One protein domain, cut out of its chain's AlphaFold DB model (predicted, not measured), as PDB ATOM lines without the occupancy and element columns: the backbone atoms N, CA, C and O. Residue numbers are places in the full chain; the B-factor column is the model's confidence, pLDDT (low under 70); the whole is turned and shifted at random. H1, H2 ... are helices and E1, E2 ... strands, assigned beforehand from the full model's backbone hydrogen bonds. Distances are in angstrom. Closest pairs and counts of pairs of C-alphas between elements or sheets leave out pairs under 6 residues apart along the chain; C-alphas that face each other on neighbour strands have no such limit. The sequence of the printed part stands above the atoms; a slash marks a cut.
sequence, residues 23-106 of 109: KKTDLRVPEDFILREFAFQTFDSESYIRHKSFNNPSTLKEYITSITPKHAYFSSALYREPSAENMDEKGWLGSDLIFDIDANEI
ATOM      1  N   LYS A  23     166.517 158.131 115.773       96.44
ATOM      2  CA  LYS A  23     166.602 159.481 115.188       96.44
ATOM      3  C   LYS A  23     165.684 159.654 113.979       96.44
ATOM      4  O   LYS A  23     165.021 160.681 113.849       96.44
ATOM      5  N   LYS A  24     165.696 158.677 113.067       96.31
ATOM      6  CA  LYS A  24     165.040 158.779 111.753       96.31
ATOM      7  C   LYS A  24     163.563 158.413 111.789       96.31
ATOM      8  O   LYS A  24     162.805 158.905 110.964       96.31
ATOM      9  N   THR A  25     163.163 157.558 112.721       92.62
ATOM     10  CA  THR A  25     161.801 157.025 112.780       92.62
ATOM     11  C   THR A  25     160.860 157.989 113.489       92.62
ATOM     12  O   THR A  25     161.222 158.611 114.492       92.62
ATOM     13  N   ASP A  26     159.632 158.092 112.996       91.06
ATOM     14  CA  ASP A  26     158.546 158.735 113.728       91.06
ATOM     15  C   ASP A  26     157.878 157.718 114.647       91.06
ATOM     16  O   ASP A  26     157.330 156.705 114.208       91.06
ATOM     17  N   LEU A  27     157.979 157.976 115.950       88.94
ATOM     18  CA  LEU A  27     157.431 157.098 116.972       88.94
ATOM     19  C   LEU A  27     155.915 157.195 116.957       88.94
ATOM     20  O   LEU A  27     155.344 158.256 117.207       88.94
ATOM     21  N   ARG A  28     155.268 156.064 116.695       88.81
ATOM     22  CA  ARG A  28     153.826 155.930 116.860       88.81
ATOM     23  C   ARG A  28     153.549 155.542 118.303       88.81
ATOM     24  O   ARG A  28     153.963 154.476 118.747       88.81
ATOM     25  N   VAL A  29     152.870 156.426 119.016       91.81
ATOM     26  CA  VAL A  29     152.365 156.205 120.373       91.81
ATOM     27  C   VAL A  29     150.847 156.365 120.361       91.81
ATOM     28  O   VAL A  29     150.336 157.078 119.491       91.81
ATOM     29  N   PRO A  30     150.115 155.691 121.263       93.75
ATOM     30  CA  PRO A  30     148.670 155.865 121.351       93.75
ATOM     31  C   PRO A  30     148.324 157.302 121.771       93.75
ATOM     32  O   PRO A  30     149.146 157.991 122.370       93.75
ATOM     33  N   GLU A  31     147.115 157.773 121.463       94.62
ATOM     34  CA  GLU A  31     146.697 159.156 121.766       94.62
ATOM     35  C   GLU A  31     146.719 159.471 123.271       94.62
ATOM     36  O   GLU A  31     146.994 160.595 123.682       94.62
ATOM     37  N   ASP A  32     146.495 158.454 124.098       96.88
ATOM     38  CA  ASP A  32     146.484 158.515 125.558       96.88
ATOM     39  C   ASP A  32     147.872 158.311 126.196       96.88
ATOM     40  O   ASP A  32     147.965 158.135 127.410       96.88
ATOM     41  N   PHE A  33     148.968 158.346 125.423       97.12
ATOM     42  CA  PHE A  33     150.317 158.051 125.932       97.12
ATOM     43  C   PHE A  33     150.753 158.940 127.106       97.12
ATOM     44  O   PHE A  33     151.577 158.519 127.916       97.12
ATOM     45  N   ILE A  34     150.189 160.144 127.229       98.06
ATOM     46  CA  ILE A  34     150.437 161.045 128.362       98.06
ATOM     47  C   ILE A  34     149.973 160.450 129.704       98.06
ATOM     48  O   ILE A  34     150.475 160.842 130.751       98.06
ATOM     49  N   LEU A  35     149.036 159.496 129.673       98.44
ATOM     50  CA  LEU A  35     148.506 158.776 130.834       98.44
ATOM     51  C   LEU A  35     149.249 157.455 131.091       98.44
ATOM     52  O   LEU A  35     148.846 156.683 131.959       98.44
ATOM     53  N   ARG A  36     150.314 157.155 130.339       98.38
ATOM     54  CA  ARG A  36     151.010 155.864 130.399       98.38
ATOM     55  C   ARG A  36     152.392 156.001 131.022       98.38
ATOM     56  O   ARG A  36     153.111 156.974 130.799       98.38
ATOM     57  N   GLU A  37     152.771 154.994 131.803       98.44
ATOM     58  CA  GLU A  37     154.138 154.844 132.294       98.44
ATOM     59  C   GLU A  37     154.982 154.207 131.193       98.44
ATOM     60  O   GLU A  37     154.624 153.168 130.649       98.44
ATOM     61  N   PHE A  38     156.138 154.787 130.909       98.31
ATOM     62  CA  PHE A  38     157.146 154.231 130.025       98.31
ATOM     63  C   PHE A  38     158.261 153.560 130.822       98.31
ATOM     64  O   PHE A  38     158.697 154.048 131.872       98.31
ATOM     65  N   ALA A  39     158.758 152.456 130.270       98.19
ATOM     66  CA  ALA A  39     159.889 151.717 130.801       98.19
ATOM     67  C   ALA A  39     160.896 151.397 129.694       98.19
ATOM     68  O   ALA A  39     160.529 151.070 128.565       98.19
ATOM     69  N   PHE A  40     162.181 151.460 130.031       98.19
ATOM     70  CA  PHE A  40     163.269 151.255 129.081       98.19
ATOM     71  C   PHE A  40     164.353 150.363 129.673       98.19
ATOM     72  O   PHE A  40     164.734 150.536 130.828       98.19
ATOM     73  N   GLN A  41     164.907 149.459 128.870       98.19
ATOM     74  CA  GLN A  41     166.131 148.724 129.196       98.19
ATOM     75  C   GLN A  41     167.226 149.157 128.218       98.19
ATOM     76  O   GLN A  41     167.017 149.144 127.003       98.19
ATOM     77  N   THR A  42     168.390 149.565 128.723       95.88
ATOM     78  CA  THR A  42     169.514 149.968 127.861       95.88
ATOM     79  C   THR A  42     170.391 148.770 127.512       95.88
ATOM     80  O   THR A  42     170.254 147.691 128.075       95.88
ATOM     81  N   PHE A  43     171.323 148.945 126.577       93.88
ATOM     82  CA  PHE A  43     172.311 147.903 126.293       93.88
ATOM     83  C   PHE A  43     173.286 147.688 127.462       93.88
ATOM     84  O   PHE A  43     173.900 146.631 127.554       93.88
ATOM     85  N   ASP A  44     173.471 148.684 128.331       90.81
ATOM     86  CA  ASP A  44     174.528 148.713 129.350       90.81
ATOM     87  C   ASP A  44     174.076 148.243 130.732       90.81
ATOM     88  O   ASP A  44     174.900 148.139 131.635       90.81
ATOM     89  N   SER A  45     172.790 147.935 130.893       91.88
ATOM     90  CA  SER A  45     172.219 147.491 132.156       91.88
ATOM     91  C   SER A  45     171.061 146.537 131.912       91.88
ATOM     92  O   SER A  45     170.239 146.776 131.029       91.88
ATOM     93  N   GLU A  46     170.970 145.498 132.739       91.94
ATOM     94  CA  GLU A  46     169.800 144.620 132.781       91.94
ATOM     95  C   GLU A  46     168.640 145.229 133.588       91.94
ATOM     96  O   GLU A  46     167.499 144.782 133.474       91.94
ATOM     97  N   SER A  47     168.888 146.289 134.362       96.00
ATOM     98  CA  SER A  47     167.839 146.997 135.095       96.00
ATOM     99  C   SER A  47     166.993 147.877 134.175       96.00
ATOM    100  O   SER A  47     167.480 148.468 133.207       96.00
ATOM    101  N   TYR A  48     165.721 148.027 134.538       97.00
ATOM    102  CA  TYR A  48     164.796 148.923 133.857       97.00
ATOM    103  C   TYR A  48     164.881 150.345 134.410       97.00
ATOM    104  O   TYR A  48     164.904 150.562 135.620       97.00
ATOM    105  N   ILE A  49     164.840 151.321 133.510       97.69
ATOM    106  CA  ILE A  49     164.502 152.709 133.816       97.69
ATOM    107  C   ILE A  49     162.980 152.807 133.736       97.69
ATOM    108  O   ILE A  49     162.418 152.626 132.658       97.69
ATOM    109  N   ARG A  50     162.322 153.061 134.867       97.31
ATOM    110  CA  ARG A  50     160.855 153.087 135.006       97.31
ATOM    111  C   ARG A  50     160.347 154.455 135.461       97.31
ATOM    112  O   ARG A  50     161.144 155.386 135.596       97.31
ATOM    113  N   HIS A  51     159.033 154.561 135.685       97.75
ATOM    114  CA  HIS A  51     158.379 155.775 136.189       97.75
ATOM    115  C   HIS A  51     158.623 156.992 135.285       97.75
ATOM    116  O   HIS A  51     158.830 158.113 135.742       97.75
ATOM    117  N   LYS A  52     158.645 156.765 133.966       98.19
ATOM    118  CA  LYS A  52     158.736 157.837 132.975       98.19
ATOM    119  C   LYS A  52     157.368 158.126 132.387       98.19
ATOM    120  O   LYS A  52     156.606 157.211 132.109       98.19
ATOM    121  N   SER A  53     157.089 159.396 132.155       98.00
ATOM    122  CA  SER A  53     155.951 159.871 131.378       98.00
ATOM    123  C   SER A  53     156.433 160.989 130.460       98.00
ATOM    124  O   SER A  53     157.481 161.601 130.694       98.00
ATOM    125  N   PHE A  54     155.697 161.226 129.380       97.69
ATOM    126  CA  PHE A  54     156.043 162.238 128.391       97.69
ATOM    127  C   PHE A  54     154.790 163.001 127.999       97.69
ATOM    128  O   PHE A  54     153.750 162.405 127.750       97.69
ATOM    129  N   ASN A  55     154.911 164.323 127.902       94.62
ATOM    130  CA  ASN A  55     153.777 165.198 127.589       94.62
ATOM    131  C   ASN A  55     153.620 165.459 126.085       94.62
ATOM    132  O   ASN A  55     152.615 166.016 125.658       94.62
ATOM    133  N   ASN A  56     154.627 165.120 125.274       94.19
ATOM    134  CA  ASN A  56     154.572 165.243 123.820       94.19
ATOM    135  C   ASN A  56     155.492 164.202 123.144       94.19
ATOM    136  O   ASN A  56     156.455 163.741 123.762       94.19
ATOM    137  N   PRO A  57     155.239 163.839 121.874       94.19
ATOM    138  CA  PRO A  57     156.063 162.857 121.165       94.19
ATOM    139  C   PRO A  57     157.527 163.281 120.972       94.19
ATOM    140  O   PRO A  57     158.411 162.423 120.932       94.19
ATOM    141  N   SER A  58     157.808 164.584 120.871       94.56
ATOM    142  CA  SER A  58     159.170 165.091 120.667       94.56
ATOM    143  C   SER A  58     160.064 164.826 121.878       94.56
ATOM    144  O   SER A  58     161.175 164.335 121.704       94.56
ATOM    145  N   THR A  59     159.571 165.050 123.101       96.44
ATOM    146  CA  THR A  59     160.346 164.777 124.325       96.44
ATOM    147  C   THR A  59     160.604 163.288 124.515       96.44
ATOM    148  O   THR A  59     161.706 162.905 124.907       96.44
ATOM    149  N   LEU A  60     159.640 162.431 124.160       96.94
ATOM    150  CA  LEU A  60     159.862 160.987 124.099       96.94
ATOM    151  C   LEU A  60     160.965 160.642 123.083       96.94
ATOM    152  O   LEU A  60     161.892 159.901 123.415       96.94
ATOM    153  N   LYS A  61     160.902 161.198 121.866       96.44
ATOM    154  CA  LYS A  61     161.883 160.942 120.797       96.44
ATOM    155  C   LYS A  61     163.294 161.379 121.179       96.44
ATOM    156  O   LYS A  61     164.245 160.616 120.989       96.44
ATOM    157  N   GLU A  62     163.435 162.571 121.745       96.75
ATOM    158  CA  GLU A  62     164.701 163.079 122.277       96.75
ATOM    159  C   GLU A  62     165.251 162.150 123.362       96.75
ATOM    160  O   GLU A  62     166.422 161.757 123.312       96.75
ATOM    161  N   TYR A  63     164.395 161.729 124.298       97.75
ATOM    162  CA  TYR A  63     164.791 160.864 125.400       97.75
ATOM    163  C   TYR A  63     165.300 159.506 124.916       97.75
ATOM    164  O   TYR A  63     166.427 159.122 125.239       97.75
ATOM    165  N   ILE A  64     164.528 158.795 124.088       97.12
ATOM    166  CA  ILE A  64     164.940 157.470 123.608       97.12
ATOM    167  C   ILE A  64     166.149 157.544 122.672       97.12
ATOM    168  O   ILE A  64     166.966 156.629 122.659       97.12
ATOM    169  N   THR A  65     166.323 158.642 121.933       97.06
ATOM    170  CA  THR A  65     167.518 158.854 121.108       97.06
ATOM    171  C   THR A  65     168.757 159.065 121.978       97.06
ATOM    172  O   THR A  65     169.849 158.599 121.640       97.06
ATOM    173  N   SER A  66     168.595 159.754 123.110       96.56
ATOM    174  CA  SER A  66     169.663 159.994 124.080       96.56
ATOM    175  C   SER A  66     170.106 158.695 124.755       96.56
ATOM    176  O   SER A  66     171.283 158.333 124.677       96.56
ATOM    177  N   ILE A  67     169.167 157.944 125.340       96.88
ATOM    178  CA  ILE A  67     169.495 156.724 126.095       96.88
ATOM    179  C   ILE A  67     169.712 155.496 125.196       96.88
ATOM    180  O   ILE A  67     170.400 154.562 125.600       96.88
ATOM    181  N   THR A  68     169.168 155.512 123.971       97.44
ATOM    182  CA  THR A  68     169.228 154.428 122.973       97.44
ATOM    183  C   THR A  68     168.864 153.064 123.582       97.44
ATOM    184  O   THR A  68     169.746 152.226 123.809       97.44
ATOM    185  N   PRO A  69     167.579 152.836 123.907       97.56
ATOM    186  CA  PRO A  69     167.170 151.634 124.616       97.56
ATOM    187  C   PRO A  69     167.250 150.393 123.716       97.56
ATOM    188  O   PRO A  69     166.933 150.455 122.528       97.56
ATOM    189  N   LYS A  70     167.646 149.259 124.309       97.25
ATOM    190  CA  LYS A  70     167.538 147.918 123.715       97.25
ATOM    191  C   LYS A  70     166.071 147.493 123.662       97.25
ATOM    192  O   LYS A  70     165.618 147.010 122.633       97.25
ATOM    193  N   HIS A  71     165.346 147.757 124.749       97.62
ATOM    194  CA  HIS A  71     163.919 147.483 124.880       97.62
ATOM    195  C   HIS A  71     163.175 148.723 125.362       97.62
ATOM    196  O   HIS A  71     163.650 149.415 126.267       97.62
ATOM    197  N   ALA A  72     162.011 148.992 124.783       97.06
ATOM    198  CA  ALA A  72     161.161 150.123 125.126       97.06
ATOM    199  C   ALA A  72     159.711 149.652 125.253       97.06
ATOM    200  O   ALA A  72     159.209 148.957 124.373       97.06
ATOM    201  N   TYR A  73     159.056 150.051 126.337       97.25
ATOM    202  CA  TYR A  73     157.705 149.633 126.688       97.25
ATOM    203  C   TYR A  73     156.896 150.827 127.186       97.25
ATOM    204  O   TYR A  73     157.455 151.809 127.684       97.25
ATOM    205  N   PHE A  74     155.577 150.697 127.126       97.44
ATOM    206  CA  PHE A  74     154.649 151.532 127.875       97.44
ATOM    207  C   PHE A  74     153.610 150.648 128.573       97.44
ATOM    208  O   PHE A  74     153.375 149.510 128.164       97.44
ATOM    209  N   SER A  75     153.009 151.149 129.647       97.69
ATOM    210  CA  SER A  75     152.023 150.415 130.430       97.69
ATOM    211  C   SER A  75     150.719 150.214 129.661       97.69
ATOM    212  O   SER A  75     150.209 151.142 129.037       97.69
ATOM    213  N   SER A  76     150.120 149.029 129.784       97.50
ATOM    214  CA  SER A  76     148.721 148.803 129.391       97.50
ATOM    215  C   SER A  76     147.748 149.595 130.266       97.50
ATOM    216  O   SER A  76     146.673 149.977 129.820       97.50
ATOM    217  N   ALA A  77     148.130 149.833 131.521       97.88
ATOM    218  CA  ALA A  77     147.387 150.650 132.459       97.88
ATOM    219  C   ALA A  77     147.526 152.146 132.154       97.88
ATOM    220  O   ALA A  77     148.590 152.616 131.740       97.88
ATOM    221  N   LEU A  78     146.449 152.870 132.439       98.44
ATOM    222  CA  LEU A  78     146.355 154.320 132.411       98.44
ATOM    223  C   LEU A  78     146.395 154.853 133.844       98.44
ATOM    224  O   LEU A  78     145.728 154.321 134.735       98.44
ATOM    225  N   TYR A  79     147.149 155.922 134.057       98.50
ATOM    226  CA  TYR A  79     147.366 156.554 135.351       98.50
ATOM    227  C   TYR A  79     147.130 158.057 135.257       98.50
ATOM    228  O   TYR A  79     147.386 158.678 134.225       98.50
ATOM    229  N   ARG A  80     146.672 158.653 136.358       98.00
ATOM    230  CA  ARG A  80     146.597 160.109 136.492       98.00
ATOM    231  C   ARG A  80     147.988 160.732 136.622       98.00
ATOM    232  O   ARG A  80     148.218 161.781 136.034       98.00
ATOM    233  N   GLU A  81     148.884 160.087 137.368       97.94
ATOM    234  CA  GLU A  81     150.287 160.481 137.525       97.94
ATOM    235  C   GLU A  81     151.208 159.293 137.194       97.94
ATOM    236  O   GLU A  81     151.611 158.536 138.080       97.94
ATOM    237  N   PRO A  82     151.538 159.059 135.909       97.94
ATOM    238  CA  PRO A  82     152.268 157.855 135.520       97.94
ATOM    239  C   PRO A  82     153.716 157.824 136.034       97.94
ATOM    240  O   PRO A  82     154.298 156.739 136.158       97.94
ATOM    241  N   SER A  83     154.289 158.993 136.353       97.69
ATOM    242  CA  SER A  83     155.663 159.125 136.847       97.69
ATOM    243  C   SER A  83     155.812 158.952 138.359       97.69
ATOM    244  O   SER A  83     156.940 158.860 138.836       97.69
ATOM    245  N   ALA A  84     154.710 158.834 139.113       97.50
ATOM    246  CA  ALA A  84     154.791 158.548 140.542       97.50
ATOM    247  C   ALA A  84     155.492 157.203 140.802       97.50
ATOM    248  O   ALA A  84     155.293 156.209 140.084       97.50
ATOM    249  N   GLU A  85     156.332 157.179 141.838       94.81
ATOM    250  CA  GLU A  85     157.066 155.985 142.269       94.81
ATOM    251  C   GLU A  85     156.143 155.007 143.003       94.81
ATOM    252  O   GLU A  85     156.171 153.803 142.737       94.81
ATOM    253  N   ASN A  86     155.257 155.533 143.854       94.19
ATOM    254  CA  ASN A  86     154.295 154.746 144.619       94.19
ATOM    255  C   ASN A  86     153.026 154.464 143.804       94.19
ATOM    256  O   ASN A  86     152.456 155.356 143.180       94.19
ATOM    257  N   MET A  87     152.536 153.222 143.847       89.50
ATOM    258  CA  MET A  87     151.350 152.806 143.080       89.50
ATOM    259  C   MET A  87     150.073 153.547 143.489       89.50
ATOM    260  O   MET A  87     149.290 153.923 142.617       89.50
ATOM    261  N   ASP A  88     149.893 153.797 144.787       92.50
ATOM    262  CA  ASP A  88     148.723 154.513 145.311       92.50
ATOM    263  C   ASP A  88     148.676 155.966 144.814       92.50
ATOM    264  O   ASP A  88     147.602 156.521 144.585       92.50
ATOM    265  N   GLU A  89     149.843 156.566 144.570       95.44
ATOM    266  CA  GLU A  89     149.977 157.932 144.061       95.44
ATOM    267  C   GLU A  89     149.743 158.026 142.549       95.44
ATOM    268  O   GLU A  89     149.340 159.082 142.060       95.44
ATOM    269  N   LYS A  90     149.929 156.932 141.792       95.88
ATOM    270  CA  LYS A  90     149.720 156.948 140.335       95.88
ATOM    271  C   LYS A  90     148.268 157.225 139.948       95.88
ATOM    272  O   LYS A  90     148.011 157.755 138.866       95.88
ATOM    273  N   GLY A  91     147.308 156.841 140.794       97.50
ATOM    274  CA  GLY A  91     145.878 157.009 140.530       97.50
ATOM    275  C   GLY A  91     145.427 156.277 139.261       97.50
ATOM    276  O   GLY A  91     145.182 156.910 138.236       97.50
ATOM    277  N   TRP A  92     145.345 154.945 139.329       97.62
ATOM    278  CA  TRP A  92     144.916 154.079 138.223       97.62
ATOM    279  C   TRP A  92     143.535 154.474 137.672       97.62
ATOM    280  O   TRP A  92     142.603 154.735 138.433       97.62
ATOM    281  N   LEU A  93     143.414 154.513 136.344       97.88
ATOM    282  CA  LEU A  93     142.205 154.934 135.623       97.88
ATOM    283  C   LEU A  93     141.548 153.793 134.835       97.88
ATOM    284  O   LEU A  93     140.357 153.858 134.544       97.88
ATOM    285  N   GLY A  94     142.319 152.776 134.459       97.56
ATOM    286  CA  GLY A  94     141.885 151.703 133.568       97.56
ATOM    287  C   GLY A  94     143.077 150.962 132.970       97.56
ATOM    288  O   GLY A  94     144.228 151.318 133.228       97.56
ATOM    289  N   SER A  95     142.823 149.944 132.151       97.88
ATOM    290  CA  SER A  95     143.857 149.355 131.298       97.88
ATOM    291  C   SER A  95     143.283 148.823 129.997       97.88
ATOM    292  O   SER A  95     142.107 148.460 129.926       97.88
ATOM    293  N   ASP A  96     144.152 148.696 129.002       97.38
ATOM    294  CA  ASP A  96     143.851 147.915 127.811       97.38
ATOM    295  C   ASP A  96     143.698 146.428 128.160       97.38
ATOM    296  O   ASP A  96     144.292 145.927 129.124       97.38
ATOM    297  N   LEU A  97     142.940 145.713 127.329       97.00
ATOM    298  CA  LEU A  97     142.916 144.255 127.298       97.00
ATOM    299  C   LEU A  97     143.911 143.778 126.233       97.00
ATOM    300  O   LEU A  97     143.714 144.036 125.047       97.00
ATOM    301  N   ILE A  98     144.980 143.101 126.654       95.38
ATOM    302  CA  ILE A  98     146.073 142.664 125.775       95.38
ATOM    303  C   ILE A  98     146.123 141.139 125.739       95.38
ATOM    304  O   ILE A  98     146.013 140.485 126.775       95.38
ATOM    305  N   PHE A  99     146.336 140.593 124.545       94.00
ATOM    306  CA  PHE A  99     146.636 139.185 124.321       94.00
ATOM    307  C   PHE A  99     148.012 139.085 123.668       94.00
ATOM    308  O   PHE A  99     148.276 139.793 122.696       94.00
ATOM    309  N   ASP A 100     148.866 138.215 124.196       91.94
ATOM    310  CA  ASP A 100     150.150 137.857 123.596       91.94
ATOM    311  C   ASP A 100     150.085 136.392 123.154       91.94
ATOM    312  O   ASP A 100     149.583 135.544 123.896       91.94
ATOM    313  N   ILE A 101     150.520 136.104 121.930       89.75
ATOM    314  CA  ILE A 101     150.500 134.751 121.364       89.75
ATOM    315  C   ILE A 101     151.946 134.272 121.309       89.75
ATOM    316  O   ILE A 101     152.699 134.660 120.415       89.75
ATOM    317  N   ASP A 102     152.324 133.422 122.262       85.19
ATOM    318  CA  ASP A 102     153.683 132.890 122.340       85.19
ATOM    319  C   ASP A 102     153.916 131.844 121.244       85.19
ATOM    320  O   ASP A 102     153.298 130.777 121.223       85.19
ATOM    321  N   ALA A 103     154.832 132.160 120.329       82.25
ATOM    322  CA  ALA A 103     155.193 131.285 119.226       82.25
ATOM    323  C   ALA A 103     155.839 129.968 119.689       82.25
ATOM    324  O   ALA A 103     155.718 128.977 118.977       82.25
ATOM    325  N   ASN A 104     156.481 129.933 120.863       80.88
ATOM    326  CA  ASN A 104     157.120 128.716 121.380       80.88
ATOM    327  C   ASN A 104     156.101 127.659 121.834       80.88
ATOM    328  O   ASN A 104     156.430 126.479 121.920       80.88
ATOM    329  N   GLU A 105     154.869 128.082 122.116       80.75
ATOM    330  CA  GLU A 105     153.770 127.212 122.535       80.75
ATOM    331  C   GLU A 105     152.921 126.742 121.337       80.75
ATOM    332  O   GLU A 105     151.933 126.024 121.508       80.75
ATOM    333  N   ILE A 106     153.291 127.124 120.104       79.56
ATOM    334  CA  ILE A 106     152.613 126.679 118.883       79.56
ATOM    335  C   ILE A 106     153.137 125.285 118.499       79.56
ATOM    336  O   ILE A 106     154.321 125.130 118.198       79.56
TER     337      ILE A 106
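This is residues 23 to 106 of the 109 residues of an uncharacterized protein of Desulfurococcaceae archaeon (UniProt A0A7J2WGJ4). A small wall of three strands, E2, E1 and E3, has the helix H1 over one face and no named element over the other; beyond the end of E3 the chain turns into a smaller two-strand sheet, E4 and E5, with the short helix H2 beside it. A tail, residues 99 to 106, sticks out from this body, and residues 23 to 37 lead in with no named element. The printed part has 84 residues, under half of them in named elements, ordered E1, E2, H1, E3, E4, H2, E5; the class is mixed, helices and strands. Both sheets are antiparallel, the larger in the order E2, E1, E3. The whole is only just compact, close to loose, with a radius of gyration of the C-alphas of 14.0 A and spans of 38 by 31 by 25 A.

Find C-alpha 38 at (157.146, 154.231, 130.025); from there E1, residues 38 to 42, runs 13.3 A. E2, residues 48 to 52, covers 10.8 A, and E3, residues 69 to 74, covers 12.9 A. Look for H1 at residues 57 to 67, from C-alpha 57 at (156.063, 162.857, 121.165) over 15.6 A. E4 is residues 77 to 79, H2 residues 87 to 90, and E5 residues 92 to 95, ending at C-alpha 95 at (143.857, 149.355, 131.298).

Start at E1, the inner strand. Its hairpin partner E2 is antiparallel to it at 152 degrees; look for N 38 and O 52, 2.7 A apart. On the other side E3 is antiparallel to E1 at 167 degrees, with N 41 and O 71 at 2.9 A. H1 is on this sheet at a height of 10.2 A, over E1 and only just not over E3, on which 2 of its C-alphas fall; it runs along the strands, at 15 degrees to E1 on the local plane. The closest C-alphas of H1 and E1, those of Ile 67 and Thr 42, are 7.0 A apart. E2, H1 and E3 form a split strand-helix-strand unit, two strands running the same way with E1 between them, and its crossover is right-handed. E3 runs on into E4 across a break of 2 residues, at 76 degrees. E4 and E5 are antiparallel at 155 degrees, with N 78 and O 94 at 2.8 A. H2 is not on the larger sheet; its closest C-alpha to E4, that of Lys 90, is 5.5 A from that of Tyr 79. In H1 every O i to N i+4 pair is within hydrogen-bond range; H2 is too short for such a pair.

The two C-alphas farthest apart, those of Glu 89 and Ile 106, are 40.2 A apart. Without residues 99 to 106 the body spans 33 by 27 by 23 A. The printed part has no cut, and no link between named elements is long. The mean pLDDT of the printed part is 95.2, and no printed residue is under 70.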